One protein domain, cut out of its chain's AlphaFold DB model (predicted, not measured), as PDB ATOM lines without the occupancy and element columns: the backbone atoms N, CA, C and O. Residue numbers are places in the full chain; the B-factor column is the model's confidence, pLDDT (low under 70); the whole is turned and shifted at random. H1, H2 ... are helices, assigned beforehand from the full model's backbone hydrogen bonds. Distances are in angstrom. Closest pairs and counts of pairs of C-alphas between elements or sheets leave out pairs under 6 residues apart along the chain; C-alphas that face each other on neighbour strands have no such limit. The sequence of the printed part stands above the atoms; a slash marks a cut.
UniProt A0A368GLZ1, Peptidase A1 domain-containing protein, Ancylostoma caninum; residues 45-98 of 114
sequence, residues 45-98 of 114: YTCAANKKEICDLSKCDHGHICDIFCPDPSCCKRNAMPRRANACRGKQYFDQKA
ATOM      1  N   TYR A  45      28.547  48.228 222.329       90.81
ATOM      2  CA  TYR A  45      29.945  48.335 222.767       90.81
ATOM      3  C   TYR A  45      30.138  49.350 223.904       90.81
ATOM      4  O   TYR A  45      30.978  49.153 224.784       90.81
ATOM      5  N   THR A  46      29.333  50.416 223.950       88.75
ATOM      6  CA  THR A  46      29.373  51.402 225.036       88.75
ATOM      7  C   THR A  46      28.866  50.846 226.363       88.75
ATOM      8  O   THR A  46      29.291  51.321 227.422       88.75
ATOM      9  N   CYS A  47      28.017  49.814 226.342       86.06
ATOM     10  CA  CYS A  47      27.582  49.126 227.551       86.06
ATOM     11  C   CYS A  47      28.679  48.206 228.095       86.06
ATOM     12  O   CYS A  47      28.927  48.192 229.302       86.06
ATOM     13  N   ALA A  48      29.342  47.448 227.215       77.75
ATOM     14  CA  ALA A  48      30.322  46.432 227.585       77.75
ATOM     15  C   ALA A  48      31.770  46.959 227.562       77.75
ATOM     16  O   ALA A  48      32.385  47.112 228.613       77.75
ATOM     17  N   ALA A  49      32.336  47.274 226.403       75.81
ATOM     18  CA  ALA A  49      33.770  47.534 226.259       75.81
ATOM     19  C   ALA A  49      34.260  48.793 227.000       75.81
ATOM     20  O   ALA A  49      35.334  48.784 227.593       75.81
ATOM     21  N   ASN A  50      33.463  49.866 227.033       71.81
ATOM     22  CA  ASN A  50      33.917  51.164 227.558       71.81
ATOM     23  C   ASN A  50      33.843  51.309 229.088       71.81
ATOM     24  O   ASN A  50      34.116  52.391 229.612       71.81
ATOM     25  N   LYS A  51      33.444  50.263 229.824       75.38
ATOM     26  CA  LYS A  51      33.396  50.299 231.294       75.38
ATOM     27  C   LYS A  51      34.502  49.429 231.882       75.38
ATOM     28  O   LYS A  51      34.570  48.235 231.587       75.38
ATOM     29  N   LYS A  52      35.347  50.043 232.716       81.94
ATOM     30  CA  LYS A  52      36.406  49.356 233.460       81.94
ATOM     31  C   LYS A  52      35.772  48.456 234.519       81.94
ATOM     32  O   LYS A  52      34.895  48.906 235.246       81.94
ATOM     33  N   GLU A  53      36.250  47.224 234.633       81.38
ATOM     34  CA  GLU A  53      35.759  46.261 235.629       81.38
ATOM     35  C   GLU A  53      35.956  46.757 237.066       81.38
ATOM     36  O   GLU A  53      35.093  46.573 237.917       81.38
ATOM     37  N   ILE A  54      37.036  47.502 237.317       84.31
ATOM     38  CA  ILE A  54      37.295  48.126 238.620       84.31
ATOM     39  C   ILE A  54      36.169  49.072 239.068       84.31
ATOM     40  O   ILE A  54      35.977  49.283 240.260       84.31
ATOM     41  N   CYS A  55      35.388  49.601 238.119       81.88
ATOM     42  CA  CYS A  55      34.246  50.461 238.402       81.88
ATOM     43  C   CYS A  55      32.993  49.708 238.867       81.88
ATOM     44  O   CYS A  55      32.051  50.376 239.297       81.88
ATOM     45  N   ASP A  56      32.964  48.376 238.754       82.31
ATOM     46  CA  ASP A  56      31.859  47.517 239.199       82.31
ATOM     47  C   ASP A  56      32.040  47.061 240.668       82.31
ATOM     48  O   ASP A  56      31.188  46.359 241.214       82.31
ATOM     49  N   LEU A  57      33.140  47.457 241.328       83.44
ATOM     50  CA  LEU A  57      33.373  47.209 242.753       83.44
ATOM     51  C   LEU A  57      32.418  48.043 243.620       83.44
ATOM     52  O   LEU A  57      32.251  49.237 243.382       83.44
ATOM     53  N   SER A  58      31.909  47.465 244.711       82.31
ATOM     54  CA  SER A  58      31.031  48.174 245.661       82.31
ATOM     55  C   SER A  58      31.687  49.397 246.314       82.31
ATOM     56  O   SER A  58      31.025  50.362 246.665       82.31
ATOM     57  N   LYS A  59      33.021  49.417 246.435       86.38
ATOM     58  CA  LYS A  59      33.771  50.592 246.924       86.38
ATOM     59  C   LYS A  59      33.730  51.782 245.958       86.38
ATOM     60  O   LYS A  59      34.067  52.894 246.347       86.38
ATOM     61  N   CYS A  60      33.343  51.534 244.710       84.88
ATOM     62  CA  CYS A  60      33.144  52.533 243.667       84.88
ATOM     63  C   CYS A  60      31.661  52.900 243.484       84.88
ATOM     64  O   CYS A  60      31.319  53.580 242.510       84.88
ATOM     65  N   ASP A  61      30.786  52.458 244.397       81.75
ATOM     66  CA  ASP A  61      29.412  52.942 244.480       81.75
ATOM     67  C   ASP A  61      29.366  54.436 244.803       81.75
ATOM     68  O   ASP A  61      30.276  55.011 245.393       81.75
ATOM     69  N   HIS A  62      28.281  55.081 244.382       77.44
ATOM     70  CA  HIS A  62      28.132  56.528 244.444       77.44
ATOM     71  C   HIS A  62      28.184  57.107 245.863       77.44
ATOM     72  O   HIS A  62      27.838  56.463 246.850       77.44
ATOM     73  N   GLY A  63      28.559  58.385 245.930       78.44
ATOM     74  CA  GLY A  63      28.725  59.144 247.166       78.44
ATOM     75  C   GLY A  63      30.193  59.461 247.437       78.44
ATOM     76  O   GLY A  63      31.077  59.085 246.670       78.44
ATOM     77  N   HIS A  64      30.449  60.142 248.555       81.69
ATOM     78  CA  HIS A  64      31.807  60.506 248.978       81.69
ATOM     79  C   HIS A  64      32.709  59.288 249.213       81.69
ATOM     80  O   HIS A  64      33.928  59.408 249.170       81.69
ATOM     81  N   ILE A  65      32.114  58.109 249.420       82.38
ATOM     82  CA  ILE A  65      32.851  56.859 249.583       82.38
ATOM     83  C   ILE A  65      33.617  56.477 248.306       82.38
ATOM     84  O   ILE A  65      34.723  55.958 248.413       82.38
ATOM     85  N   CYS A  66      33.092  56.808 247.118       86.38
ATOM     86  CA  CYS A  66      33.761  56.531 245.846       86.38
ATOM     87  C   CYS A  66      35.095  57.272 245.754       86.38
ATOM     88  O   CYS A  66      36.125  56.654 245.515       86.38
ATOM     89  N   ASP A  67      35.090  58.584 246.005       86.44
ATOM     90  CA  ASP A  67      36.283  59.426 245.862       86.44
ATOM     91  C   ASP A  67      37.393  59.052 246.869       86.44
ATOM     92  O   ASP A  67      38.559  59.369 246.647       86.44
ATOM     93  N   ILE A  68      37.034  58.375 247.967       87.75
ATOM     94  CA  ILE A  68      37.950  57.989 249.049       87.75
ATOM     95  C   ILE A  68      38.451  56.546 248.892       87.75
ATOM     96  O   ILE A  68      39.631  56.279 249.109       87.75
ATOM     97  N   PHE A  69      37.568  55.600 248.556       89.75
ATOM     98  CA  PHE A  69      37.865  54.163 248.611       89.75
ATOM     99  C   PHE A  69      37.891  53.470 247.249       89.75
ATOM    100  O   PHE A  69      38.357  52.327 247.172       89.75
ATOM    101  N   CYS A  70      37.390  54.105 246.185       89.81
ATOM    102  CA  CYS A  70      37.473  53.527 244.852       89.81
ATOM    103  C   CYS A  70      38.931  53.570 244.369       89.81
ATOM    104  O   CYS A  70      39.532  54.644 244.348       89.81
ATOM    105  N   PRO A  71      39.506  52.439 243.923       90.62
ATOM    106  CA  PRO A  71      40.879  52.422 243.420       90.62
ATOM    107  C   PRO A  71      41.094  53.291 242.173       90.62
ATOM    108  O   PRO A  71      42.224  53.666 241.873       90.62
ATOM    109  N   ASP A  72      40.022  53.585 241.431       88.19
ATOM    110  CA  ASP A  72      40.059  54.412 240.230       88.19
ATOM    111  C   ASP A  72      39.005  55.534 240.305       88.19
ATOM    112  O   ASP A  72      37.830  55.312 239.995       88.19
ATOM    113  N   PRO A  73      39.409  56.770 240.648       84.12
ATOM    114  CA  PRO A  73      38.504  57.915 240.735       84.12
ATOM    115  C   PRO A  73      37.794  58.263 239.419       84.12
ATOM    116  O   PRO A  73      36.748  58.908 239.444       84.12
ATOM    117  N   SER A  74      38.288  57.809 238.256       85.12
ATOM    118  CA  SER A  74      37.577  58.000 236.976       85.12
ATOM    119  C   SER A  74      36.239  57.254 236.927       85.12
ATOM    120  O   SER A  74      35.358  57.579 236.125       85.12
ATOM    121  N   CYS A  75      36.049  56.282 237.822       82.81
ATOM    122  CA  CYS A  75      34.770  55.641 238.049       82.81
ATOM    123  C   CYS A  75      33.767  56.590 238.721       82.81
ATOM    124  O   CYS A  75      32.574  56.425 238.504       82.81
ATOM    125  N   CYS A  76      34.170  57.599 239.485       84.12
ATOM    126  CA  CYS A  76      33.257  58.368 240.326       84.12
ATOM    127  C   CYS A  76      32.506  59.445 239.523       84.12
ATOM    128  O   CYS A  76      32.973  60.561 239.309       84.12
ATOM    129  N   LYS A  77      31.292  59.113 239.058       77.25
ATOM    130  CA  LYS A  77      30.365  60.095 238.469       77.25
ATOM    131  C   LYS A  77      29.470  60.667 239.565       77.25
ATOM    132  O   LYS A  77      28.735  59.918 240.211       77.25
ATOM    133  N   ARG A  78      29.500  61.990 239.742       61.78
ATOM    134  CA  ARG A  78      28.564  62.718 240.610       61.78
ATOM    135  C   ARG A  78      27.162  62.588 239.988       61.78
ATOM    136  O   ARG A  78      26.995  62.955 238.830       61.78
ATOM    137  N   ASN A  79      26.195  62.028 240.720       53.19
ATOM    138  CA  ASN A  79      24.773  61.860 240.339       53.19
ATOM    139  C   ASN A  79      24.368  60.624 239.504       53.19
ATOM    140  O   ASN A  79      23.383  60.698 238.772       53.19
ATOM    141  N   ALA A  80      25.056  59.484 239.597       57.94
ATOM    142  CA  ALA A  80      24.523  58.239 239.022       57.94
ATOM    143  C   ALA A  80      23.862  57.343 240.091       57.94
ATOM    144  O   ALA A  80      24.175  57.427 241.277       57.94
ATOM    145  N   MET A  81      22.878  56.540 239.665       55.00
ATOM    146  CA  MET A  81      22.216  55.526 240.499       55.00
ATOM    147  C   MET A  81      23.232  54.494 241.017       55.00
ATOM    148  O   MET A  81      24.216  54.255 240.315       55.00
ATOM    149  N   PRO A  82      22.994  53.853 242.184       56.50
ATOM    150  CA  PRO A  82      23.877  52.825 242.751       56.50
ATOM    151  C   PRO A  82      24.357  51.829 241.689       56.50
ATOM    152  O   PRO A  82      23.559  51.340 240.877       56.50
ATOM    153  N   ARG A  83      25.670  51.559 241.660       64.38
ATOM    154  CA  ARG A  83      26.276  50.766 240.593       64.38
ATOM    155  C   ARG A  83      26.065  49.303 240.894       64.38
ATOM    156  O   ARG A  83      26.781  48.672 241.656       64.38
ATOM    157  N   ARG A  84      25.077  48.725 240.226       67.75
ATOM    158  CA  ARG A  84      25.030  47.273 240.097       67.75
ATOM    159  C   ARG A  84      26.115  46.831 239.128       67.75
ATOM    160  O   ARG A  84      26.420  47.557 238.176       67.75
ATOM    161  N   ALA A  85      26.628  45.622 239.352       75.62
ATOM    162  CA  ALA A  85      27.505  44.949 238.407       75.62
ATOM    163  C   ALA A  85      26.937  45.095 236.991       75.62
ATOM    164  O   ALA A  85      25.746  44.860 236.751       75.62
ATOM    165  N   ASN A  86      27.777  45.540 236.062       81.25
ATOM    166  CA  ASN A  86      27.347  45.828 234.708       81.25
ATOM    167  C   ASN A  86      26.777  44.568 234.036       81.25
ATOM    168  O   ASN A  86      27.515  43.641 233.710       81.25
ATOM    169  N   ALA A  87      25.472  44.561 233.756       84.62
ATOM    170  CA  ALA A  87      24.792  43.419 233.147       84.62
ATOM    171  C   ALA A  87      25.334  43.042 231.753       84.62
ATOM    172  O   ALA A  87      25.133  41.914 231.312       84.62
ATOM    173  N   CYS A  88      26.031  43.948 231.059       88.12
ATOM    174  CA  CYS A  88      26.675  43.678 229.771       88.12
ATOM    175  C   CYS A  88      28.064  43.022 229.905       88.12
ATOM    176  O   CYS A  88      28.644  42.616 228.898       88.12
ATOM    177  N   ARG A  89      28.628  42.924 231.119       86.38
ATOM    178  CA  ARG A  89      29.959  42.342 231.358       86.38
ATOM    179  C   ARG A  89      30.007  40.884 230.908       86.38
ATOM    180  O   ARG A  89      29.105  40.105 231.203       86.38
ATOM    181  N   GLY A  90      31.065  40.529 230.178       85.06
ATOM    182  CA  GLY A  90      31.284  39.166 229.683       85.06
ATOM    183  C   GLY A  90      30.292  38.694 228.610       85.06
ATOM    184  O   GLY A  90      30.340  37.531 228.222       85.06
ATOM    185  N   LYS A  91      29.391  39.561 228.121       89.31
ATOM    186  CA  LYS A  91      28.458  39.243 227.030       89.31
ATOM    187  C   LYS A  91      28.997  39.736 225.690       89.31
ATOM    188  O   LYS A  91      29.785  40.680 225.635       89.31
ATOM    189  N   GLN A  92      28.535  39.111 224.607       92.25
ATOM    190  CA  GLN A  92      28.765  39.625 223.260       92.25
ATOM    191  C   GLN A  92      28.034  40.959 223.096       92.25
ATOM    192  O   GLN A  92      26.883  41.098 223.515       92.25
ATOM    193  N   TYR A  93      28.718  41.927 222.501       93.88
ATOM    194  CA  TYR A  93      28.189  43.248 222.201       93.88
ATOM    195  C   TYR A  93      28.371  43.547 220.719       93.88
ATOM    196  O   TYR A  93      29.253  42.985 220.071       93.88
ATOM    197  N   PHE A  94      27.528  44.426 220.196       95.38
ATOM    198  CA  PHE A  94      27.667  44.944 218.849       95.38
ATOM    199  C   PHE A  94      28.624  46.135 218.854       95.38
ATOM    200  O   PHE A  94      28.383  47.131 219.537       95.38
ATOM    201  N   ASP A  95      29.724  46.021 218.112       95.38
ATOM    202  CA  ASP A  95      30.626  47.131 217.827       95.38
ATOM    203  C   ASP A  95      30.272  47.750 216.479       95.38
ATOM    204  O   ASP A  95      30.627  47.240 215.412       95.38
ATOM    205  N   GLN A  96      29.578  48.884 216.538       94.56
ATOM    206  CA  GLN A  96      29.209  49.654 215.356       94.56
ATOM    207  C   GLN A  96      30.423  50.114 214.535       94.56
ATOM    208  O   GLN A  96      30.311  50.258 213.321       94.56
ATOM    209  N   LYS A  97      31.593  50.324 215.160       94.44
ATOM    210  CA  LYS A  97      32.816  50.756 214.461       94.44
ATOM    211  C   LYS A  97      33.433  49.624 213.647       94.44
ATOM    212  O   LYS A  97      34.161  49.884 212.695       94.44
ATOM    213  N   ALA A  98      33.134  48.382 214.018       95.56
ATOM    214  CA  ALA A  98      33.597  47.186 213.334       95.56
ATOM    215  C   ALA A  98      32.651  46.727 212.207       95.56
ATOM    216  O   ALA A  98      32.916  45.699 211.593       95.56
TER     217      ALA A  98
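What this domain is: This is residues 45 to 98 of the 114 residues of the protein "Peptidase A1 domain-containing protein" of Ancylostoma caninum (UniProt A0A368GLZ1). Little regular structure is seen: a long loop in which the chain runs out through three short helices, H1, H2 and H3 in a string, and residues 70 to 98 fold back to end near H1. The printed part has 54 residues, 14 of them in the three named helices, with no named strand; the class is all helix. It is only just loose, close to compact, with a radius of gyration of the C-alphas of 12.2 A, and only just a rod, spanning 38 by 19 by 17 A.

Where its parts are: H1, residues 45 to 48, begins at C-alpha 45 (29.945, 48.335, 222.767). H2 is residues 53 to 56. H3, residues 64 to 69, is 8.8 A long and ends at C-alpha 69 (37.865, 54.163, 248.611).

How they stand to each other: H1 and H2 are apart, joined by a tight link. H2 and H3 are apart, joined by a short link. H1 and H3 are apart. In H3 every O i to N i+4 pair is within hydrogen-bond range; H1 and H2 are too short for such a pair.

The domain as a whole: The C-alphas farthest apart, of His 64 and Ala 98, are 38.1 A apart. The printed part has no cut. Residues 78 to 84 have pLDDT under 70.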